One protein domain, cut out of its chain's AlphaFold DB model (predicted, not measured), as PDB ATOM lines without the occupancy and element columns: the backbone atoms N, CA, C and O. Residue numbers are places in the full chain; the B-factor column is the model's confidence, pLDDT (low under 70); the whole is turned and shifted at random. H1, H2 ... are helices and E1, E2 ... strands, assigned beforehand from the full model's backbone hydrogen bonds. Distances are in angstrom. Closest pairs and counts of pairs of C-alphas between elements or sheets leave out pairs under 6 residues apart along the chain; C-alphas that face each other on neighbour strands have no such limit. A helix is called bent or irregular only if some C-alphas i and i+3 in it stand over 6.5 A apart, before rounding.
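AT A GLANCE: This is residues 32 to 204 of the 301 residues of a protein of Hanusia phi (UniProt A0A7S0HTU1). Look for the long helix H3 running near the middle, with the end of it that holds residues 83 to 87 beside the E1 side of a small four-stranded sheet. H6 crosses near the other end of H3 and reaches the sheet's E3 side, with H4 at the first end of H6 and H7 at its last; H2 lies to one side of H3, close to it at Val 57 and Phe 73 and reaching H7 with residue 64 alone, and H1 and H8 lie far from the middle. The 173 printed residues hold eight named helices and four named strands, in the order H1 H2 H3 E1 E2 H4 H5 H6 E3 E4 H7 H8; the class is mixed, and the sheet, E1 E2 E4 E3, is antiparallel throughout. The whole is compact, with a radius of gyration of the C-alphas of 15.8 A and spans of 43 by 42 by 31 A.

IN THESE COORDINATES: Find C-alpha 35 at (290.384, 393.263, 470.287), where H1, residues 35 to 38, begins. H2 is residues 53 to 64, 16.4 A long; H3, residues 70 to 88, runs 27.5 A from C-alpha 70 at (296.199, 423.799, 465.541). Next come E1, 92 to 96, E2, 110 to 113, H4, 117 to 128, 16.5 A, and H5, 130 to 133. H6 is 144 to 154, 16.6 A, E3 157 to 159, E4 181 to 184, and H7 186 to 196, 14.8 A, irregular with C-alphas 191 and 194 7.5 A apart. H8, 200 to 204, ends at C-alpha 204 (299.106, 427.359, 447.758).

HOW THE PARTS SIT: Start at the sheet: in the hairpin E1 and E2, N 93 and O 112 are 3.0 A apart; between E2 and E4, N 111 and O 182 are 2.9 A apart; in the hairpin E3 and E4, N 183 and O 158 are 2.8 A apart, each within hydrogen-bond range. H3 only grazes the sheet with residues 83 to 87, and H6 with 149 to 153. H4 and H6 touch about perpendicular at 79 degrees, the C-alphas of Lys 123 and Pro 144 closest at 5.8 A. H6 touches H7 at a steep tilt of 65 degrees, opposite ways, Gln 154 and Ala 192 having the closest C-alphas at 5.0 A. H2 and H7 only just touch, with 3 pairs of C-alphas within 8 A, closest Val 64 and Arg 193 at 6.4 A. H3 touches H5 with residues 71 to 75 alone, the C-alphas of Arg 75 and Tyr 131 closest at 6.7 A. H7 and H8 touch only at the corner, the C-alphas of Asp 194 and Gly 200 closest at 5.5 A, and H1 touches no helix. Every O i to N i+4 pair is within hydrogen-bond range in H2, H3, H4 and H8, 6 of 7 in H6 and 4 of 7 in H7; H1 and H5 are too short for one.

THE WHOLE: The farthest C-alphas, Asp 54 and Glu 168, are 44.7 A apart, and the printed part has no cut. The long links are H1 to H2, E1 to E2 and E3 to E4, the last with 21 residues. Mean pLDDT of the printed part is 86.4; look for values under 70 at residues 32 to 49 and 134 to 140.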
ATOM      1  N   PRO A  32     292.163 391.999 460.679       65.25
ATOM      2  CA  PRO A  32     291.235 392.667 461.581       65.25
ATOM      3  C   PRO A  32     292.014 393.195 462.791       65.25
ATOM      4  O   PRO A  32     292.948 392.548 463.277       65.25
ATOM      5  N   VAL A  33     291.655 394.385 463.275       60.91
ATOM      6  CA  VAL A  33     292.286 394.956 464.472       60.91
ATOM      7  C   VAL A  33     291.996 394.034 465.662       60.91
ATOM      8  O   VAL A  33     290.837 393.793 465.988       60.91
ATOM      9  N   LYS A  34     293.046 393.490 466.293       61.81
ATOM     10  CA  LYS A  34     292.910 392.588 467.448       61.81
ATOM     11  C   LYS A  34     292.213 393.313 468.607       61.81
ATOM     12  O   LYS A  34     292.646 394.394 469.006       61.81
ATOM     13  N   GLU A  35     291.178 392.697 469.180       54.84
ATOM     14  CA  GLU A  35     290.384 393.263 470.287       54.84
ATOM     15  C   GLU A  35     291.206 393.558 471.552       54.84
ATOM     16  O   GLU A  35     290.854 394.448 472.325       54.84
ATOM     17  N   GLU A  36     292.343 392.877 471.739       48.25
ATOM     18  CA  GLU A  36     293.252 393.045 472.887       48.25
ATOM     19  C   GLU A  36     293.755 394.490 473.066       48.25
ATOM     20  O   GLU A  36     294.157 394.889 474.159       48.25
ATOM     21  N   PHE A  37     293.665 395.310 472.019       49.06
ATOM     22  CA  PHE A  37     294.067 396.711 472.031       49.06
ATOM     23  C   PHE A  37     292.992 397.698 472.524       49.06
ATOM     24  O   PHE A  37     293.274 398.890 472.666       49.06
ATOM     25  N   LEU A  38     291.771 397.234 472.811       50.09
ATOM     26  CA  LEU A  38     290.639 398.090 473.195       50.09
ATOM     27  C   LEU A  38     290.502 398.314 474.714       50.09
ATOM     28  O   LEU A  38     289.667 399.114 475.134       50.09
ATOM     29  N   SER A  39     291.319 397.650 475.541       44.19
ATOM     30  CA  SER A  39     291.176 397.648 477.010       44.19
ATOM     31  C   SER A  39     291.867 398.807 477.745       44.19
ATOM     32  O   SER A  39     291.754 398.919 478.966       44.19
ATOM     33  N   ILE A  40     292.571 399.703 477.044       44.69
ATOM     34  CA  ILE A  40     293.372 400.740 477.703       44.69
ATOM     35  C   ILE A  40     292.572 402.041 477.817       44.69
ATOM     36  O   ILE A  40     292.272 402.701 476.822       44.69
ATOM     37  N   SER A  41     292.291 402.425 479.067       43.91
ATOM     38  CA  SER A  41     291.747 403.705 479.558       43.91
ATOM     39  C   SER A  41     292.654 404.917 479.246       43.91
ATOM     40  O   SER A  41     292.923 405.772 480.092       43.91
ATOM     41  N   SER A  42     293.186 404.994 478.033       46.62
ATOM     42  CA  SER A  42     294.013 406.095 477.571       46.62
ATOM     43  C   SER A  42     293.123 407.234 477.070       46.62
ATOM     44  O   SER A  42     292.215 407.037 476.264       46.62
ATOM     45  N   LYS A  43     293.419 408.465 477.509       50.94
ATOM     46  CA  LYS A  43     292.808 409.714 477.006       50.94
ATOM     47  C   LYS A  43     293.054 409.924 475.496       50.94
ATOM     48  O   LYS A  43     292.380 410.759 474.870       50.94
ATOM     49  N   TYR A  44     294.009 409.179 474.929       48.41
ATOM     50  CA  TYR A  44     294.410 409.197 473.529       48.41
ATOM     51  C   TYR A  44     294.144 407.829 472.874       48.41
ATOM     52  O   TYR A  44     294.573 406.799 473.397       48.41
ATOM     53  N   PRO A  45     293.419 407.801 471.749       52.81
ATOM     54  CA  PRO A  45     293.147 406.596 470.975       52.81
ATOM     55  C   PRO A  45     294.382 405.786 470.582       52.81
ATOM     56  O   PRO A  45     295.480 406.326 470.506       52.81
ATOM     57  N   TYR A  46     294.137 404.508 470.279       60.50
ATOM     58  CA  TYR A  46     295.054 403.446 469.850       60.50
ATOM     59  C   TYR A  46     296.108 403.881 468.813       60.50
ATOM     60  O   TYR A  46     295.987 403.626 467.616       60.50
ATOM     61  N   ILE A  47     297.165 404.530 469.289       66.81
ATOM     62  CA  ILE A  47     298.401 404.746 468.550       66.81
ATOM     63  C   ILE A  47     299.508 404.172 469.427       66.81
ATOM     64  O   ILE A  47     299.791 404.740 470.485       66.81
ATOM     65  N   PRO A  48     300.093 403.019 469.050       62.16
ATOM     66  CA  PRO A  48     301.135 402.384 469.841       62.16
ATOM     67  C   PRO A  48     302.243 403.379 470.198       62.16
ATOM     68  O   PRO A  48     302.803 404.036 469.321       62.16
ATOM     69  N   GLY A  49     302.535 403.497 471.495       69.00
ATOM     70  CA  GLY A  49     303.593 404.371 472.006       69.00
ATOM     71  C   GLY A  49     303.220 405.844 472.198       69.00
ATOM     72  O   GLY A  49     304.120 406.630 472.461       69.00
ATOM     73  N   VAL A  50     301.941 406.227 472.090       76.62
ATOM     74  CA  VAL A  50     301.485 407.596 472.386       76.62
ATOM     75  C   VAL A  50     300.712 407.635 473.704       76.62
ATOM     76  O   VAL A  50     299.618 407.090 473.826       76.62
ATOM     77  N   SER A  51     301.290 408.301 474.695       77.31
ATOM     78  CA  SER A  51     300.804 408.410 476.073       77.31
ATOM     79  C   SER A  51     300.272 409.804 476.419       77.31
ATOM     80  O   SER A  51     299.455 409.953 477.332       77.31
ATOM     81  N   ASN A  52     300.704 410.834 475.688       83.56
ATOM     82  CA  ASN A  52     300.382 412.232 475.968       83.56
ATOM     83  C   ASN A  52     300.115 413.053 474.692       83.56
ATOM     84  O   ASN A  52     300.204 412.558 473.568       83.56
ATOM     85  N   GLU A  53     299.722 414.318 474.882       80.25
ATOM     86  CA  GLU A  53     299.371 415.222 473.782       80.25
ATOM     87  C   GLU A  53     300.557 415.519 472.865       80.25
ATOM     88  O   GLU A  53     300.385 415.520 471.649       80.25
ATOM     89  N   ASP A  54     301.743 415.731 473.436       86.12
ATOM     90  CA  ASP A  54     302.941 416.124 472.694       86.12
ATOM     91  C   ASP A  54     303.413 414.986 471.777       86.12
ATOM     92  O   ASP A  54     303.652 415.200 470.589       86.12
ATOM     93  N   GLU A  55     303.418 413.750 472.282       89.31
ATOM     94  CA  GLU A  55     303.689 412.546 471.486       89.31
ATOM     95  C   GLU A  55     302.663 412.362 470.363       89.31
ATOM     96  O   GLU A  55     303.004 411.943 469.254       89.31
ATOM     97  N   TYR A  56     301.398 412.717 470.612       87.50
ATOM     98  CA  TYR A  56     300.365 412.671 469.584       87.50
ATOM     99  C   TYR A  56     300.597 413.747 468.513       87.50
ATOM    100  O   TYR A  56     300.470 413.465 467.319       87.50
ATOM    101  N   VAL A  57     300.979 414.969 468.907       90.06
ATOM    102  CA  VAL A  57     301.376 416.042 467.977       90.06
ATOM    103  C   VAL A  57     302.521 415.574 467.089       90.06
ATOM    104  O   VAL A  57     302.444 415.692 465.863       90.06
ATOM    105  N   GLU A  58     303.565 415.016 467.695       92.06
ATOM    106  CA  GLU A  58     304.732 414.513 466.983       92.06
ATOM    107  C   GLU A  58     304.354 413.384 466.021       92.06
ATOM    108  O   GLU A  58     304.712 413.428 464.842       92.06
ATOM    109  N   TYR A  59     303.553 412.420 466.479       93.06
ATOM    110  CA  TYR A  59     303.046 411.336 465.647       93.06
ATOM    111  C   TYR A  59     302.289 411.858 464.419       93.06
ATOM    112  O   TYR A  59     302.559 411.436 463.291       93.06
ATOM    113  N   VAL A  60     301.360 412.800 464.611       94.50
ATOM    114  CA  VAL A  60     300.571 413.384 463.519       94.50
ATOM    115  C   VAL A  60     301.476 414.114 462.532       94.50
ATOM    116  O   VAL A  60     301.372 413.883 461.326       94.50
ATOM    117  N   ASN A  61     302.391 414.951 463.020       95.56
ATOM    118  CA  ASN A  61     303.329 415.679 462.168       95.56
ATOM    119  C   ASN A  61     304.242 414.724 461.391       95.56
ATOM    120  O   ASN A  61     304.454 414.932 460.196       95.56
ATOM    121  N   ARG A  62     304.711 413.637 462.018       95.19
ATOM    122  CA  ARG A  62     305.509 412.584 461.374       95.19
ATOM    123  C   ARG A  62     304.717 411.864 460.284       95.19
ATOM    124  O   ARG A  62     305.195 411.744 459.156       95.19
ATOM    125  N   LYS A  63     303.484 411.429 460.577       95.06
ATOM    126  CA  LYS A  63     302.619 410.756 459.594       95.06
ATOM    127  C   LYS A  63     302.260 411.677 458.434       95.06
ATOM    128  O   LYS A  63     302.310 411.241 457.290       95.06
ATOM    129  N   VAL A  64     301.927 412.940 458.679       96.31
ATOM    130  CA  VAL A  64     301.592 413.897 457.610       96.31
ATOM    131  C   VAL A  64     302.853 414.344 456.846       96.31
ATOM    132  O   VAL A  64     302.813 414.572 455.632       96.31
ATOM    133  N   GLY A  65     303.994 414.416 457.528       95.88
ATOM    134  CA  GLY A  65     305.282 414.869 457.004       95.88
ATOM    135  C   GLY A  65     305.408 416.392 456.887       95.88
ATOM    136  O   GLY A  65     306.284 416.859 456.165       95.88
ATOM    137  N   VAL A  66     304.515 417.156 457.527       94.81
ATOM    138  CA  VAL A  66     304.595 418.620 457.681       94.81
ATOM    139  C   VAL A  66     303.983 419.028 459.028       94.81
ATOM    140  O   VAL A  66     303.115 418.306 459.524       94.81
ATOM    141  N   PRO A  67     304.357 420.191 459.596       95.81
ATOM    142  CA  PRO A  67     303.674 420.737 460.764       95.81
ATOM    143  C   PRO A  67     302.191 420.992 460.469       95.81
ATOM    144  O   PRO A  67     301.856 421.678 459.501       95.81
ATOM    145  N   VAL A  68     301.304 420.456 461.304       95.62
ATOM    146  CA  VAL A  68     299.850 420.620 461.178       95.62
ATOM    147  C   VAL A  68     299.375 421.817 462.005       95.62
ATOM    148  O   VAL A  68     299.726 421.974 463.170       95.62
ATOM    149  N   LYS A  69     298.539 422.678 461.419       94.25
ATOM    150  CA  LYS A  69     297.940 423.825 462.115       94.25
ATOM    151  C   LYS A  69     296.993 423.376 463.234       94.25
ATOM    152  O   LYS A  69     296.219 422.433 463.053       94.25
ATOM    153  N   GLN A  70     296.959 424.136 464.329       90.69
ATOM    154  CA  GLN A  70     296.199 423.799 465.541       90.69
ATOM    155  C   GLN A  70     294.728 423.446 465.274       90.69
ATOM    156  O   GLN A  70     294.205 422.479 465.817       90.69
ATOM    157  N   THR A  71     294.049 424.186 464.393       90.69
ATOM    158  CA  THR A  71     292.631 423.936 464.080       90.69
ATOM    159  C   THR A  71     292.397 422.595 463.388       90.69
ATOM    160  O   THR A  71     291.401 421.930 463.663       90.69
ATOM    161  N   ALA A  72     293.306 422.172 462.504       93.06
ATOM    162  CA  ALA A  72     293.234 420.854 461.883       93.06
ATOM    163  C   ALA A  72     293.565 419.760 462.901       93.06
ATOM    164  O   ALA A  72     292.889 418.738 462.935       93.06
ATOM    165  N   PHE A  73     294.541 420.006 463.773       92.81
ATOM    166  CA  PHE A  73     294.943 419.067 464.812       92.81
ATOM    167  C   PHE A  73     293.812 418.745 465.802       92.81
ATOM    168  O   PHE A  73     293.484 417.577 466.009       92.81
ATOM    169  N   VAL A  74     293.123 419.769 466.320       91.38
ATOM    170  CA  VAL A  74     291.950 419.593 467.199       91.38
ATOM    171  C   VAL A  74     290.861 418.759 466.515       91.38
ATOM    172  O   VAL A  74     290.255 417.888 467.137       91.38
ATOM    173  N   ARG A  75     290.638 418.972 465.213       93.69
ATOM    174  CA  ARG A  75     289.672 418.188 464.432       93.69
ATOM    175  C   ARG A  75     290.108 416.747 464.226       93.69
ATOM    176  O   ARG A  75     289.265 415.867 464.329       93.69
ATOM    177  N   ILE A  76     291.394 416.503 463.974       94.69
ATOM    178  CA  ILE A  76     291.952 415.150 463.871       94.69
ATOM    179  C   ILE A  76     291.696 414.391 465.176       94.69
ATOM    180  O   ILE A  76     291.120 413.309 465.134       94.69
ATOM    181  N   ILE A  77     292.041 414.975 466.330       90.88
ATOM    182  CA  ILE A  77     291.812 414.348 467.642       90.88
ATOM    183  C   ILE A  77     290.325 414.088 467.871       90.88
ATOM    184  O   ILE A  77     289.927 412.985 468.245       90.88
ATOM    185  N   SER A  78     289.496 415.106 467.643       92.56
ATOM    186  CA  SER A  78     288.061 415.001 467.870       92.56
ATOM    187  C   SER A  78     287.411 413.949 466.972       92.56
ATOM    188  O   SER A  78     286.534 413.232 467.441       92.56
ATOM    189  N   PHE A  79     287.824 413.854 465.706       95.56
ATOM    190  CA  PHE A  79     287.289 412.869 464.768       95.56
ATOM    191  C   PHE A  79     287.776 411.458 465.080       95.56
ATOM    192  O   PHE A  79     287.018 410.507 464.967       95.56
ATOM    193  N   MET A  80     289.027 411.315 465.511       92.81
ATOM    194  CA  MET A  80     289.575 410.026 465.911       92.81
ATOM    195  C   MET A  80     288.805 409.430 467.096       92.81
ATOM    196  O   MET A  80     288.479 408.250 467.065       92.81
ATOM    197  N   ARG A  81     288.464 410.240 468.109       90.06
ATOM    198  CA  ARG A  81     287.611 409.797 469.229       90.06
ATOM    199  C   ARG A  81     286.235 409.340 468.744       90.06
ATOM    200  O   ARG A  81     285.817 408.240 469.072       90.06
ATOM    201  N   PHE A  82     285.604 410.138 467.885       94.94
ATOM    202  CA  PHE A  82     284.336 409.776 467.253       94.94
ATOM    203  C   PHE A  82     284.419 408.440 466.491       94.94
ATOM    204  O   PHE A  82     283.565 407.576 466.658       94.94
ATOM    205  N   LEU A  83     285.479 408.221 465.707       95.00
ATOM    206  CA  LEU A  83     285.693 406.963 464.988       95.00
ATOM    207  C   LEU A  83     285.860 405.757 465.925       95.00
ATOM    208  O   LEU A  83     285.434 404.659 465.577       95.00
ATOM    209  N   GLN A  84     286.456 405.938 467.104       89.88
ATOM    210  CA  GLN A  84     286.540 404.867 468.097       89.88
ATOM    211  C   GLN A  84     285.184 404.518 468.694       89.88
ATOM    212  O   GLN A  84     284.882 403.337 468.838       89.88
ATOM    213  N   ASP A  85     284.375 405.521 469.030       93.00
ATOM    214  CA  ASP A  85     283.022 405.290 469.538       93.00
ATOM    215  C   ASP A  85     282.191 404.550 468.483       93.00
ATOM    216  O   ASP A  85     281.543 403.549 468.784       93.00
ATOM    217  N   MET A  86     282.343 404.929 467.212       96.25
ATOM    218  CA  MET A  86     281.718 404.222 466.096       96.25
ATOM    219  C   MET A  86     282.218 402.797 465.897       96.25
ATOM    220  O   MET A  86     281.440 401.935 465.492       96.25
ATOM    221  N   HIS A  87     283.490 402.524 466.182       93.81
ATOM    222  CA  HIS A  87     284.004 401.160 466.152       93.81
ATOM    223  C   HIS A  87     283.419 400.329 467.298       93.81
ATOM    224  O   HIS A  87     283.058 399.175 467.088       93.81
ATOM    225  N   ARG A  88     283.313 400.889 468.510       90.69
ATOM    226  CA  ARG A  88     282.714 400.191 469.663       90.69
ATOM    227  C   ARG A  88     281.247 399.847 469.420       90.69
ATOM    228  O   ARG A  88     280.812 398.775 469.817       90.69
ATOM    229  N   SER A  89     280.518 400.722 468.731       95.56
ATOM    230  CA  SER A  89     279.136 400.481 468.300       95.56
ATOM    231  C   SER A  89     279.024 399.657 467.009       95.56
ATOM    232  O   SER A  89     277.939 399.545 466.446       95.56
ATOM    233  N   GLU A  90     280.138 399.117 466.500       96.12
ATOM    234  CA  GLU A  90     280.223 398.336 465.259       96.12
ATOM    235  C   GLU A  90     279.668 399.044 464.009       96.12
ATOM    236  O   GLU A  90     279.297 398.390 463.030       96.12
ATOM    237  N   VAL A  91     279.582 400.374 464.017       97.12
ATOM    238  CA  VAL A  91     279.162 401.176 462.858       97.12
ATOM    239  C   VAL A  91     280.301 401.280 461.849       97.12
ATOM    240  O   VAL A  91     280.060 401.275 460.642       97.12
ATOM    241  N   VAL A  92     281.547 401.319 462.325       97.00
ATOM    242  CA  VAL A  92     282.743 401.235 461.479       97.00
ATOM    243  C   VAL A  92     283.607 400.043 461.865       97.00
ATOM    244  O   VAL A  92     283.646 399.647 463.026       97.00
ATOM    245  N   GLN A  93     284.331 399.492 460.896       95.69
ATOM    246  CA  GLN A  93     285.365 398.485 461.137       95.69
ATOM    247  C   GLN A  93     286.671 398.935 460.492       95.69
ATOM    248  O   GLN A  93     286.673 399.516 459.401       95.69
ATOM    249  N   PHE A  94     287.785 398.660 461.165       94.94
ATOM    250  CA  PHE A  94     289.120 399.001 460.687       94.94
ATOM    251  C   PHE A  94     289.877 397.752 460.256       94.94
ATOM    252  O   PHE A  94     289.851 396.717 460.919       94.94
ATOM    253  N   PHE A  95     290.599 397.894 459.153       91.69
ATOM    254  CA  PHE A  95     291.517 396.899 458.627       91.69
ATOM    255  C   PHE A  95     292.875 397.554 458.425       91.69
ATOM    256  O   PHE A  95     292.968 398.627 457.811       91.69
ATOM    257  N   THR A  96     293.927 396.903 458.906       92.00
ATOM    258  CA  THR A  96     295.270 397.487 458.956       92.00
ATOM    259  C   THR A  96     296.259 396.574 458.245       92.00
ATOM    260  O   THR A  96     296.224 395.355 458.405       92.00
ATOM    261  N   SER A  97     297.104 397.174 457.409       89.75
ATOM    262  CA  SER A  97     298.235 396.500 456.772       89.75
ATOM    263  C   SER A  97     299.404 396.372 457.749       89.75
ATOM    264  O   SER A  97     299.583 397.223 458.618       89.75
ATOM    265  N   GLU A  98     300.223 395.336 457.575       88.44
ATOM    266  CA  GLU A  98     301.505 395.201 458.278       88.44
ATOM    267  C   GLU A  98     302.510 396.289 457.864       88.44
ATOM    268  O   GLU A  98     303.360 396.685 458.661       88.44
ATOM    269  N   ASP A  99     302.397 396.814 456.639       90.62
ATOM    270  CA  ASP A  99     303.221 397.925 456.167       90.62
ATOM    271  C   ASP A  99     302.726 399.249 456.764       90.62
ATOM    272  O   ASP A  99     301.712 399.814 456.344       90.62
ATOM    273  N   GLU A 100     303.493 399.786 457.717       89.00
ATOM    274  CA  GLU A 100     303.207 401.053 458.391       89.00
ATOM    275  C   GLU A 100     303.020 402.230 457.407       89.00
ATOM    276  O   GLU A 100     302.269 403.174 457.694       89.00
ATOM    277  N   SER A 101     303.663 402.190 456.235       91.19
ATOM    278  CA  SER A 101     303.547 403.237 455.214       91.19
ATOM    279  C   SER A 101     302.146 403.304 454.583       91.19
ATOM    280  O   SER A 101     301.735 404.368 454.102       91.19
ATOM    281  N   GLN A 102     301.392 402.200 454.652       93.62
ATOM    282  CA  GLN A 102     300.007 402.056 454.190       93.62
ATOM    283  C   GLN A 102     298.980 402.282 455.307       93.62
ATOM    284  O   GLN A 102     297.777 402.100 455.093       93.62
ATOM    285  N   VAL A 103     299.412 402.683 456.502       94.12
ATOM    286  CA  VAL A 103     298.524 402.945 457.637       94.12
ATOM    287  C   VAL A 103     298.273 404.444 457.765       94.12
ATOM    288  O   VAL A 103     299.201 405.256 457.838       94.12
ATOM    289  N   SER A 104     296.995 404.828 457.791       95.81
ATOM    290  CA  SER A 104     296.590 406.221 457.973       95.81
ATOM    291  C   SER A 104     296.958 406.752 459.358       95.81
ATOM    292  O   SER A 104     297.277 406.016 460.290       95.81
ATOM    293  N   ILE A 105     296.819 408.066 459.524       94.75
ATOM    294  CA  ILE A 105     296.945 408.733 460.823       94.75
ATOM    295  C   ILE A 105     296.006 408.157 461.898       94.75
ATOM    296  O   ILE A 105     296.337 408.226 463.074       94.75
ATOM    297  N   PHE A 106     294.877 407.558 461.503       93.50
ATOM    298  CA  PHE A 106     293.899 406.955 462.412       93.50
ATOM    299  C   PHE A 106     294.141 405.459 462.669       93.50
ATOM    300  O   PHE A 106     293.305 404.813 463.289       93.50
ATOM    301  N   GLY A 107     295.246 404.888 462.177       90.88
ATOM    302  CA  GLY A 107     295.619 403.500 462.467       90.88
ATOM    303  C   GLY A 107     294.992 402.440 461.554       90.88
ATOM    304  O   GLY A 107     295.211 401.255 461.781       90.88
ATOM    305  N   PHE A 108     294.263 402.837 460.504       94.06
ATOM    306  CA  PHE A 108     293.688 401.913 459.515       94.06
ATOM    307  C   PHE A 108     294.254 402.125 458.106       94.06
ATOM    308  O   PHE A 108     294.593 403.247 457.722       94.06
ATOM    309  N   THR A 109     294.282 401.057 457.310       95.75
ATOM    310  CA  THR A 109     294.516 401.081 455.853       95.75
ATOM    311  C   THR A 109     293.188 401.169 455.105       95.75
ATOM    312  O   THR A 109     293.031 401.976 454.186       95.75
ATOM    313  N   VAL A 110     292.201 400.385 455.542       96.50
ATOM    314  CA  VAL A 110     290.828 400.390 455.030       96.50
ATOM    315  C   VAL A 110     289.863 400.539 456.201       96.50
ATOM    316  O   VAL A 110     290.052 399.938 457.253       96.50
ATOM    317  N   MET A 111     288.820 401.337 456.007       97.38
ATOM    318  CA  MET A 111     287.696 401.462 456.930       97.38
ATOM    319  C   MET A 111     286.416 401.098 456.183       97.38
ATOM    320  O   MET A 111     286.162 401.636 455.102       97.38
ATOM    321  N   THR A 112     285.604 400.213 456.746       97.06
ATOM    322  CA  THR A 112     284.226 399.989 456.292       97.06
ATOM    323  C   THR A 112     283.259 400.703 457.229       97.06
ATOM    324  O   THR A 112     283.562 400.902 458.403       97.06
ATOM    325  N   ALA A 113     282.122 401.142 456.698       97.19
ATOM    326  CA  ALA A 113     281.105 401.886 457.431       97.19
ATOM    327  C   ALA A 113     279.705 401.372 457.071       97.19
ATOM    328  O   ALA A 113     279.385 401.228 455.886       97.19
ATOM    329  N   LYS A 114     278.876 401.119 458.089       96.44
ATOM    330  CA  LYS A 114     277.447 400.817 457.950       96.44
ATOM    331  C   LYS A 114     276.688 402.103 457.604       96.44
ATOM    332  O   LYS A 114     276.950 403.160 458.179       96.44
ATOM    333  N   GLN A 115     275.824 402.025 456.597       94.81
ATOM    334  CA  GLN A 115     275.034 403.150 456.094       94.81
ATOM    335  C   GLN A 115     273.548 402.790 456.201       94.81
ATOM    336  O   GLN A 115     273.201 401.665 455.828       94.81
ATOM    337  N   PRO A 116     272.674 403.732 456.612       93.94
ATOM    338  CA  PRO A 116     272.916 405.175 456.778       93.94
ATOM    339  C   PRO A 116     273.520 405.605 458.129       93.94
ATOM    340  O   PRO A 116     273.767 406.794 458.329       93.94
ATOM    341  N   GLU A 117     273.752 404.671 459.052       95.69
ATOM    342  CA  GLU A 117     274.088 404.946 460.456       95.69
ATOM    343  C   GLU A 117     275.318 405.848 460.586       95.69
ATOM    344  O   GLU A 117     275.258 406.886 461.241       95.69
ATOM    345  N   PHE A 118     276.407 405.526 459.881       96.12
ATOM    346  CA  PHE A 118     277.624 406.335 459.910       96.12
ATOM    347  C   PHE A 118     277.384 407.780 459.454       96.12
ATOM    348  O   PHE A 118     277.924 408.719 460.037       96.12
ATOM    349  N   ASN A 119     276.581 407.987 458.406       94.56
ATOM    350  CA  ASN A 119     276.292 409.330 457.912       94.56
ATOM    351  C   ASN A 119     275.492 410.152 458.933       94.56
ATOM    352  O   ASN A 119     275.810 411.323 459.154       94.56
ATOM    353  N   HIS A 120     274.487 409.540 459.566       94.19
ATOM    354  CA  HIS A 120     273.671 410.185 460.596       94.19
ATOM    355  C   HIS A 120     274.510 410.591 461.810       94.19
ATOM    356  O   HIS A 120     274.484 411.755 462.210       94.19
ATOM    357  N   GLU A 121     275.343 409.681 462.303       96.31
ATOM    358  CA  GLU A 121     276.254 409.922 463.425       96.31
ATOM    359  C   GLU A 121     277.256 411.042 463.114       96.31
ATOM    360  O   GLU A 121     277.520 411.913 463.942       96.31
ATOM    361  N   VAL A 122     277.768 411.113 461.878       95.56
ATOM    362  CA  VAL A 122     278.637 412.224 461.464       95.56
ATOM    363  C   VAL A 122     277.885 413.560 461.441       95.56
ATOM    364  O   VAL A 122     278.450 414.583 461.846       95.56
ATOM    365  N   LYS A 123     276.634 413.592 460.958       93.38
ATOM    366  CA  LYS A 123     275.809 414.815 460.962       93.38
ATOM    367  C   LYS A 123     275.607 415.318 462.398       93.38
ATOM    368  O   LYS A 123     275.808 416.510 462.646       93.38
ATOM    369  N   GLU A 124     275.283 414.423 463.328       94.25
ATOM    370  CA  GLU A 124     275.098 414.738 464.748       94.25
ATOM    371  C   GLU A 124     276.402 415.189 465.422       94.25
ATOM    372  O   GLU A 124     276.446 416.239 466.072       94.25
ATOM    373  N   PHE A 125     277.498 414.463 465.196       95.19
ATOM    374  CA  PHE A 125     278.827 414.815 465.695       95.19
ATOM    375  C   PHE A 125     279.262 416.213 465.242       95.19
ATOM    376  O   PHE A 125     279.749 417.013 466.040       95.19
ATOM    377  N   VAL A 126     279.071 416.547 463.962       92.69
ATOM    378  CA  VAL A 126     279.416 417.877 463.443       92.69
ATOM    379  C   VAL A 126     278.509 418.957 464.031       92.69
ATOM    380  O   VAL A 126     278.998 420.046 464.322       92.69
ATOM    381  N   GLY A 127     277.214 418.677 464.205       90.00
ATOM    382  CA  GLY A 127     276.245 419.631 464.754       90.00
ATOM    383  C   GLY A 127     276.461 419.945 466.238       90.00
ATOM    384  O   GLY A 127     276.305 421.094 466.648       90.00
ATOM    385  N   SER A 128     276.870 418.953 467.028       90.81
ATOM    386  CA  SER A 128     277.112 419.092 468.471       90.81
ATOM    387  C   SER A 128     278.495 419.659 468.814       90.81
ATOM    388  O   SER A 128     278.710 420.146 469.925       90.81
ATOM    389  N   ASN A 129     279.445 419.634 467.873       89.44
ATOM    390  CA  ASN A 129     280.840 419.950 468.157       89.44
ATOM    391  C   ASN A 129     281.277 421.340 467.636       89.44
ATOM    392  O   ASN A 129     281.410 421.553 466.422       89.44
ATOM    393  N   PRO A 130     281.616 422.296 468.528       85.56
ATOM    394  CA  PRO A 130     281.915 423.676 468.140       85.56
ATOM    395  C   PRO A 130     283.153 423.816 467.241       85.56
ATOM    396  O   PRO A 130     283.242 424.780 466.473       85.56
ATOM    397  N   TYR A 131     284.087 422.856 467.275       85.19
ATOM    398  CA  TYR A 131     285.292 422.870 466.435       85.19
ATOM    399  C   TYR A 131     284.990 422.640 464.946       85.19
ATOM    400  O   TYR A 131     285.811 422.968 464.076       85.19
ATOM    401  N   TRP A 132     283.808 422.105 464.636       88.69
ATOM    402  CA  TRP A 132     283.370 421.794 463.279       88.69
ATOM    403  C   TRP A 132     282.422 422.847 462.706       88.69
ATOM    404  O   TRP A 132     282.552 423.194 461.531       88.69
ATOM    405  N   VAL A 133     281.552 423.424 463.541       78.75
ATOM    406  CA  VAL A 133     280.518 424.387 463.124       78.75
ATOM    407  C   VAL A 133     281.092 425.756 462.723       78.75
ATOM    408  O   VAL A 133     280.670 426.365 461.741       78.75
ATOM    409  N   ARG A 134     282.087 426.274 463.452       66.06
ATOM    410  CA  ARG A 134     282.392 427.722 463.463       66.06
ATOM    411  C   ARG A 134     283.375 428.237 462.407       66.06
ATOM    412  O   ARG A 134     284.051 429.233 462.638       66.06
ATOM    413  N   LEU A 135     283.464 427.627 461.228       62.12
ATOM    414  CA  LEU A 135     284.537 427.994 460.291       62.12
ATOM    415  C   LEU A 135     284.460 429.405 459.695       62.12
ATOM    416  O   LEU A 135     285.479 429.855 459.197       62.12
ATOM    417  N   ASN A 136     283.317 430.097 459.731       58.56
ATOM    418  CA  ASN A 136     283.172 431.438 459.137       58.56
ATOM    419  C   ASN A 136     282.042 432.271 459.781       58.56
ATOM    420  O   ASN A 136     281.359 433.016 459.083       58.56
ATOM    421  N   GLY A 137     281.749 432.076 461.072       62.53
ATOM    422  CA  GLY A 137     280.661 432.806 461.752       62.53
ATOM    423  C   GLY A 137     279.246 432.532 461.213       62.53
ATOM    424  O   GLY A 137     278.321 433.268 461.529       62.53
ATOM    425  N   ARG A 138     279.062 431.488 460.393       68.75
ATOM    426  CA  ARG A 138     277.738 431.056 459.922       68.75
ATOM    427  C   ARG A 138     277.096 430.146 460.963       68.75
ATOM    428  O   ARG A 138     277.729 429.187 461.391       68.75
ATOM    429  N   GLU A 139     275.843 430.428 461.308       66.44
ATOM    430  CA  GLU A 139     275.076 429.661 462.301       66.44
ATOM    431  C   GLU A 139     274.674 428.265 461.802       66.44
ATOM    432  O   GLU A 139     274.606 427.333 462.596       66.44
ATOM    433  N   ALA A 140     274.480 428.088 460.488       69.56
ATOM    434  CA  ALA A 140     274.074 426.811 459.898       69.56
ATOM    435  C   ALA A 140     274.979 426.390 458.726       69.56
ATOM    436  O   ALA A 140     275.150 427.118 457.739       69.56
ATOM    437  N   ILE A 141     275.535 425.177 458.805       75.88
ATOM    438  CA  ILE A 141     276.261 424.540 457.701       75.88
ATOM    439  C   ILE A 141     275.259 423.717 456.885       75.88
ATOM    440  O   ILE A 141     274.766 422.703 457.358       75.88
ATOM    441  N   LYS A 142     275.007 424.112 455.628       81.81
ATOM    442  CA  LYS A 142     274.089 423.387 454.720       81.81
ATOM    443  C   LYS A 142     274.462 421.912 454.507       81.81
ATOM    444  O   LYS A 142     273.599 421.115 454.177       81.81
ATOM    445  N   ARG A 143     275.751 421.581 454.624       87.00
ATOM    446  CA  ARG A 143     276.314 420.236 454.438       87.00
ATOM    447  C   ARG A 143     277.351 419.936 455.520       87.00
ATOM    448  O   ARG A 143     278.538 420.182 455.292       87.00
ATOM    449  N   PRO A 144     276.931 419.479 456.711       87.94
ATOM    450  CA  PRO A 144     277.845 419.242 457.831       87.94
ATOM    451  C   PRO A 144     278.934 418.210 457.486       87.94
ATOM    452  O   PRO A 144     280.115 418.431 457.758       87.94
ATOM    453  N   THR A 145     278.569 417.149 456.764       92.44
ATOM    454  CA  THR A 145     279.462 416.059 456.333       92.44
ATOM    455  C   THR A 145     280.584 416.510 455.394       92.44
ATOM    456  O   THR A 145     281.662 415.912 455.380       92.44
ATOM    457  N   GLN A 146     280.406 417.622 454.668       91.06
ATOM    458  CA  GLN A 146     281.426 418.164 453.765       91.06
ATOM    459  C   GLN A 146     282.721 418.530 454.504       91.06
ATOM    460  O   GLN A 146     283.810 418.358 453.958       91.06
ATOM    461  N   GLN A 147     282.625 419.025 455.742       91.19
ATOM    462  CA  GLN A 147     283.804 419.403 456.527       91.19
ATOM    463  C   GLN A 147     284.651 418.184 456.897       91.19
ATOM    464  O   GLN A 147     285.879 418.228 456.809       91.19
ATOM    465  N   VAL A 148     283.988 417.091 457.279       95.25
ATOM    466  CA  VAL A 148     284.635 415.816 457.606       95.25
ATOM    467  C   VAL A 148     285.252 415.206 456.354       95.25
ATOM    468  O   VAL A 148     286.425 414.840 456.373       95.25
ATOM    469  N   TYR A 149     284.522 415.197 455.236       95.31
ATOM    470  CA  TYR A 149     285.053 414.735 453.955       95.31
ATOM    471  C   TYR A 149     286.310 415.506 453.523       95.31
ATOM    472  O   TYR A 149     287.295 414.904 453.095       95.31
ATOM    473  N   GLU A 150     286.320 416.833 453.665       94.00
ATOM    474  CA  GLU A 150     287.496 417.636 453.324       94.00
ATOM    475  C   GLU A 150     288.694 417.351 454.234       94.00
ATOM    476  O   GLU A 150     289.823 417.319 453.738       94.00
ATOM    477  N   LEU A 151     288.472 417.100 455.529       95.88
ATOM    478  CA  LEU A 151     289.543 416.659 456.422       95.88
ATOM    479  C   LEU A 151     290.092 415.296 455.983       95.88
ATOM    480  O   LEU A 151     291.300 415.166 455.793       95.88
ATOM    481  N   LEU A 152     289.223 414.304 455.765       97.50
ATOM    482  CA  LEU A 152     289.618 412.970 455.304       97.50
ATOM    483  C   LEU A 152     290.445 413.046 454.018       97.50
ATOM    484  O   LEU A 152     291.527 412.466 453.937       97.50
ATOM    485  N   ARG A 153     289.994 413.851 453.051       96.19
ATOM    486  CA  ARG A 153     290.703 414.072 451.790       96.19
ATOM    487  C   ARG A 153     292.095 414.667 452.001       96.19
ATOM    488  O   ARG A 153     293.039 414.233 451.344       96.19
ATOM    489  N   GLN A 154     292.232 415.650 452.892       96.19
ATOM    490  CA  GLN A 154     293.530 416.246 453.237       96.19
ATOM    491  C   GLN A 154     294.472 415.240 453.905       96.19
ATOM    492  O   GLN A 154     295.682 415.330 453.724       96.19
ATOM    493  N   LEU A 155     293.910 414.263 454.617       97.56
ATOM    494  CA  LEU A 155     294.630 413.167 455.261       97.56
ATOM    495  C   LEU A 155     294.867 411.964 454.329       97.56
ATOM    496  O   LEU A 155     295.362 410.932 454.772       97.56
ATOM    497  N   GLY A 156     294.528 412.077 453.040       97.44
ATOM    498  CA  GLY A 156     294.701 411.009 452.052       97.44
ATOM    499  C   GLY A 156     293.705 409.857 452.173       97.44
ATOM    500  O   GLY A 156     293.896 408.832 451.523       97.44
ATOM    501  N   ILE A 157     292.646 410.007 452.967       98.00
ATOM    502  CA  ILE A 157     291.573 409.022 453.105       98.00
ATOM    503  C   ILE A 157     290.485 409.352 452.093       98.00
ATOM    504  O   ILE A 157     290.000 410.482 452.009       98.00
ATOM    505  N   VAL A 158     290.114 408.363 451.291       96.56
ATOM    506  CA  VAL A 158     289.187 408.536 450.174       96.56
ATOM    507  C   VAL A 158     288.173 407.406 450.125       96.56
ATOM    508  O   VAL A 158     288.508 406.286 450.508       96.56
ATOM    509  N   PRO A 159     286.952 407.661 449.628       96.75
ATOM    510  CA  PRO A 159     286.015 406.584 449.354       96.75
ATOM    511  C   PRO A 159     286.611 405.646 448.298       96.75
ATOM    512  O   PRO A 159     287.233 406.102 447.327       96.75
ATOM    513  N   ALA A 160     286.432 404.341 448.491       95.50
ATOM    514  CA  ALA A 160     286.763 403.372 447.460       95.50
ATOM    515  C   ALA A 160     285.816 403.552 446.255       95.50
ATOM    516  O   ALA A 160     284.705 404.083 446.355       95.50
ATOM    517  N   ARG A 161     286.275 403.169 445.060       93.00
ATOM    518  CA  ARG A 161     285.441 403.271 443.855       93.00
ATOM    519  C   ARG A 161     284.282 402.280 443.951       93.00
ATOM    520  O   ARG A 161     284.479 401.149 444.370       93.00
ATOM    521  N   ARG A 162     283.095 402.700 443.498       92.38
ATOM    522  CA  ARG A 162     281.880 401.861 443.424       92.38
ATOM    523  C   ARG A 162     281.407 401.296 444.775       92.38
ATOM    524  O   ARG A 162     280.628 400.356 444.794       92.38
ATOM    525  N   THR A 163     281.808 401.895 445.897       92.94
ATOM    526  CA  THR A 163     281.369 401.493 447.247       92.94
ATOM    527  C   THR A 163     280.374 402.479 447.842       92.94
ATOM    528  O   THR A 163     280.406 402.761 449.034       92.94
ATOM    529  N   ARG A 164     279.521 403.085 447.016       90.75
ATOM    530  CA  ARG A 164     278.464 403.959 447.529       90.75
ATOM    531  C   ARG A 164     277.382 403.102 448.190       90.75
ATOM    532  O   ARG A 164     277.036 402.056 447.651       90.75
ATOM    533  N   GLY A 165     276.871 403.547 449.335       86.00
ATOM    534  CA  GLY A 165     275.753 402.911 450.025       86.00
ATOM    535  C   GLY A 165     274.435 402.987 449.241       86.00
ATOM    536  O   GLY A 165     274.384 403.601 448.167       86.00
ATOM    537  N   PRO A 166     273.364 402.371 449.770       85.50
ATOM    538  CA  PRO A 166     272.059 402.312 449.115       85.50
ATOM    539  C   PRO A 166     271.499 403.717 448.856       85.50
ATOM    540  O   PRO A 166     271.267 404.485 449.780       85.50
ATOM    541  N   GLN A 167     271.270 404.078 447.591       80.56
ATOM    542  CA  GLN A 167     270.787 405.428 447.245       80.56
ATOM    543  C   GLN A 167     269.357 405.706 447.725       80.56
ATOM    544  O   GLN A 167     268.950 406.862 447.797       80.56
ATOM    545  N   GLU A 168     268.589 404.655 448.002       84.56
ATOM    546  CA  GLU A 168     267.185 404.724 448.415       84.56
ATOM    547  C   GLU A 168     267.022 405.390 449.786       84.56
ATOM    548  O   GLU A 168     266.036 406.081 450.022       84.56
ATOM    549  N   THR A 169     268.020 405.235 450.657       77.88
ATOM    550  CA  THR A 169     268.048 405.760 452.027       77.88
ATOM    551  C   THR A 169     268.886 407.037 452.161       77.88
ATOM    552  O   THR A 169     269.149 407.489 453.274       77.88
ATOM    553  N   ASP A 170     269.356 407.608 451.046       77.94
ATOM    554  CA  ASP A 170     270.234 408.781 451.032       77.94
ATOM    555  C   ASP A 170     269.422 410.082 450.914       77.94
ATOM    556  O   ASP A 170     268.941 410.448 449.837       77.94
ATOM    557  N   GLU A 171     269.280 410.800 452.033       79.50
ATOM    558  CA  GLU A 171     268.597 412.100 452.086       79.50
ATOM    559  C   GLU A 171     269.264 413.163 451.192       79.50
ATOM    560  O   GLU A 171     268.581 414.031 450.646       79.50
ATOM    561  N   ASP A 172     270.593 413.108 451.018       82.06
ATOM    562  CA  ASP A 172     271.341 414.008 450.136       82.06
ATOM    563  C   ASP A 172     272.167 413.182 449.153       82.06
ATOM    564  O   ASP A 172     273.325 412.865 449.395       82.06
ATOM    565  N   LYS A 173     271.613 412.957 447.954       79.19
ATOM    566  CA  LYS A 173     272.291 412.271 446.835       79.19
ATOM    567  C   LYS A 173     273.655 412.867 446.450       79.19
ATOM    568  O   LYS A 173     274.335 412.309 445.580       79.19
ATOM    569  N   LYS A 174     274.070 413.999 447.017       82.56
ATOM    570  CA  LYS A 174     275.391 414.607 446.825       82.56
ATOM    571  C   LYS A 174     276.291 414.502 448.063       82.56
ATOM    572  O   LYS A 174     277.358 415.116 448.052       82.56
ATOM    573  N   ASP A 175     275.905 413.754 449.094       83.81
ATOM    574  CA  ASP A 175     276.727 413.540 450.278       83.81
ATOM    575  C   ASP A 175     277.897 412.603 449.958       83.81
ATOM    576  O   ASP A 175     277.749 411.456 449.528       83.81
ATOM    577  N   PHE A 176     279.101 413.125 450.163       79.88
ATOM    578  CA  PHE A 176     280.347 412.424 449.892       79.88
ATOM    579  C   PHE A 176     280.680 411.364 450.951       79.88
ATOM    580  O   PHE A 176     281.532 410.514 450.689       79.88
ATOM    581  N   LEU A 177     280.033 411.393 452.124       91.44
ATOM    582  CA  LEU A 177     280.241 410.416 453.199       91.44
ATOM    583  C   LEU A 177     279.290 409.220 453.166       91.44
ATOM    584  O   LEU A 177     279.295 408.401 454.084       91.44
ATOM    585  N   TYR A 178     278.520 409.066 452.092       93.12
ATOM    586  CA  TYR A 178     277.652 407.905 451.899       93.12
ATOM    587  C   TYR A 178     278.390 406.676 451.326       93.12
ATOM    588  O   TYR A 178     277.777 405.774 450.760       93.12
ATOM    589  N   SER A 179     279.726 406.626 451.402       94.94
ATOM    590  CA  SER A 179     280.496 405.438 451.006       94.94
ATOM    591  C   SER A 179     280.493 404.398 452.128       94.94
ATOM    592  O   SER A 179     280.628 404.749 453.299       94.94
ATOM    593  N   THR A 180     280.382 403.120 451.777       96.50
ATOM    594  CA  THR A 180     280.507 401.979 452.700       96.50
ATOM    595  C   THR A 180     281.959 401.575 452.929       96.50
ATOM    596  O   THR A 180     282.252 400.835 453.864       96.50
ATOM    597  N   ARG A 181     282.888 402.054 452.091       96.88
ATOM    598  CA  ARG A 181     284.319 401.756 452.198       96.88
ATOM    599  C   ARG A 181     285.173 402.986 451.931       96.88
ATOM    600  O   ARG A 181     284.937 403.744 450.985       96.88
ATOM    601  N   TYR A 182     286.206 403.134 452.744       97.50
ATOM    602  CA  TYR A 182     287.231 404.160 452.648       97.50
ATOM    603  C   TYR A 182     288.604 403.503 452.690       97.50
ATOM    604  O   TYR A 182     288.805 402.496 453.365       97.50
ATOM    605  N   GLN A 183     289.554 404.082 451.970       97.38
ATOM    606  CA  GLN A 183     290.927 403.604 451.907       97.38
ATOM    607  C   GLN A 183     291.894 404.765 452.090       97.38
ATOM    608  O   GLN A 183     291.655 405.881 451.615       97.38
ATOM    609  N   PHE A 184     293.000 404.488 452.762       97.88
ATOM    610  CA  PHE A 184     294.124 405.398 452.828       97.88
ATOM    611  C   PHE A 184     294.942 405.338 451.536       97.88
ATOM    612  O   PHE A 184     295.116 404.290 450.924       97.88
ATOM    613  N   SER A 185     295.441 406.491 451.100       97.44
ATOM    614  CA  SER A 185     296.363 406.607 449.980       97.44
ATOM    615  C   SER A 185     297.461 407.603 450.324       97.44
ATOM    616  O   SER A 185     297.237 408.819 450.349       97.44
ATOM    617  N   ARG A 186     298.677 407.085 450.523       96.75
ATOM    618  CA  ARG A 186     299.867 407.894 450.812       96.75
ATOM    619  C   ARG A 186     300.108 408.962 449.746       96.75
ATOM    620  O   ARG A 186     300.326 410.122 450.079       96.75
ATOM    621  N   ALA A 187     299.979 408.604 448.469       96.25
ATOM    622  CA  ALA A 187     300.126 409.543 447.359       96.25
ATOM    623  C   ALA A 187     299.123 410.711 447.439       96.25
ATOM    624  O   ALA A 187     299.485 411.864 447.199       96.25
ATOM    625  N   LYS A 188     297.864 410.445 447.818       96.81
ATOM    626  CA  LYS A 188     296.853 411.502 447.985       96.81
ATOM    627  C   LYS A 188     297.141 412.392 449.190       96.81
ATOM    628  O   LYS A 188     296.975 413.604 449.074       96.81
ATOM    629  N   LEU A 189     297.613 411.817 450.299       96.88
ATOM    630  CA  LEU A 189     298.083 412.587 451.452       96.88
ATOM    631  C   LEU A 189     299.214 413.539 451.039       96.88
ATOM    632  O   LEU A 189     299.112 414.736 451.283       96.88
ATOM    633  N   LEU A 190     300.248 413.044 450.354       95.19
ATOM    634  CA  LEU A 190     301.388 413.868 449.932       95.19
ATOM    635  C   LEU A 190     300.973 415.046 449.037       95.19
ATOM    636  O   LEU A 190     301.500 416.142 449.199       95.19
ATOM    637  N   ARG A 191     299.981 414.855 448.158       93.88
ATOM    638  CA  ARG A 191     299.436 415.930 447.306       93.88
ATOM    639  C   ARG A 191     298.588 416.953 448.067       93.88
ATOM    640  O   ARG A 191     298.447 418.084 447.613       93.88
ATOM    641  N   ALA A 192     297.969 416.564 449.182       94.44
ATOM    642  CA  ALA A 192     297.006 417.403 449.899       94.44
ATOM    643  C   ALA A 192     297.542 417.999 451.213       94.44
ATOM    644  O   ALA A 192     296.962 418.971 451.709       94.44
ATOM    645  N   ARG A 193     298.644 417.459 451.757       93.44
ATOM    646  CA  ARG A 193     299.168 417.785 453.095       93.44
ATOM    647  C   ARG A 193     299.501 419.258 453.298       93.44
ATOM    648  O   ARG A 193     299.364 419.753 454.411       93.44
ATOM    649  N   ASP A 194     299.852 420.000 452.249       92.62
ATOM    650  CA  ASP A 194     300.197 421.422 452.390       92.62
ATOM    651  C   ASP A 194     299.015 422.284 452.861       92.62
ATOM    652  O   ASP A 194     299.210 423.322 453.488       92.62
ATOM    653  N   ARG A 195     297.772 421.817 452.681       91.75
ATOM    654  CA  ARG A 195     296.563 422.467 453.232       91.75
ATOM    655  C   ARG A 195     296.471 422.389 454.756       91.75
ATOM    656  O   ARG A 195     295.747 423.182 455.375       91.75
ATOM    657  N   LEU A 196     297.181 421.432 455.347       94.19
ATOM    658  CA  LEU A 196     297.255 421.221 456.787       94.19
ATOM    659  C   LEU A 196     298.289 422.138 457.445       94.19
ATOM    660  O   LEU A 196     298.184 422.356 458.648       94.19
ATOM    661  N   ARG A 197     299.220 422.734 456.683       94.06
ATOM    662  CA  ARG A 197     300.227 423.652 457.230       94.06
ATOM    663  C   ARG A 197     299.598 424.908 457.839       94.06
ATOM    664  O   ARG A 197     298.577 425.399 457.328       94.06
ATOM    665  N   PRO A 198     300.232 425.505 458.864       89.94
ATOM    666  CA  PRO A 198     300.026 426.914 459.178       89.94
ATOM    667  C   PRO A 198     300.181 427.737 457.891       89.94
ATOM    668  O   PRO A 198     301.139 427.549 457.149       89.94
ATOM    669  N   ASN A 199     299.204 428.591 457.578       85.00
ATOM    670  CA  ASN A 199     299.182 429.399 456.348       85.00
ATOM    671  C   ASN A 199     299.143 428.610 455.022       85.00
ATOM    672  O   ASN A 199     299.412 429.177 453.966       85.00
ATOM    673  N   GLY A 200     298.734 427.336 455.032       78.81
ATOM    674  CA  GLY A 200     298.711 426.490 453.831       78.81
ATOM    675  C   GLY A 200     297.913 427.053 452.645       78.81
ATOM    676  O   GLY A 200     298.259 426.805 451.495       78.81
ATOM    677  N   ILE A 201     296.870 427.857 452.891       75.56
ATOM    678  CA  ILE A 201     296.113 428.523 451.813       75.56
ATOM    679  C   ILE A 201     296.964 429.599 451.130       75.56
ATOM    680  O   ILE A 201     297.004 429.635 449.904       75.56
ATOM    681  N   LEU A 202     297.664 430.429 451.910       73.25
ATOM    682  CA  LEU A 202     298.570 431.449 451.378       73.25
ATOM    683  C   LEU A 202     299.715 430.788 450.613       73.25
ATOM    684  O   LEU A 202     299.993 431.183 449.489       73.25
ATOM    685  N   TYR A 203     300.290 429.715 451.162       70.31
ATOM    686  CA  TYR A 203     301.322 428.928 450.487       70.31
ATOM    687  C   TYR A 203     300.857 428.430 449.114       70.31
ATOM    688  O   TYR A 203     301.547 428.632 448.122       70.31
ATOM    689  N   LEU A 204     299.658 427.842 449.027       70.94
ATOM    690  CA  LEU A 204     299.106 427.359 447.758       70.94
ATOM    691  C   LEU A 204     298.783 428.489 446.774       70.94
ATOM    692  O   LEU A 204     298.914 428.293 445.570       70.94
TER     693      LEU A 204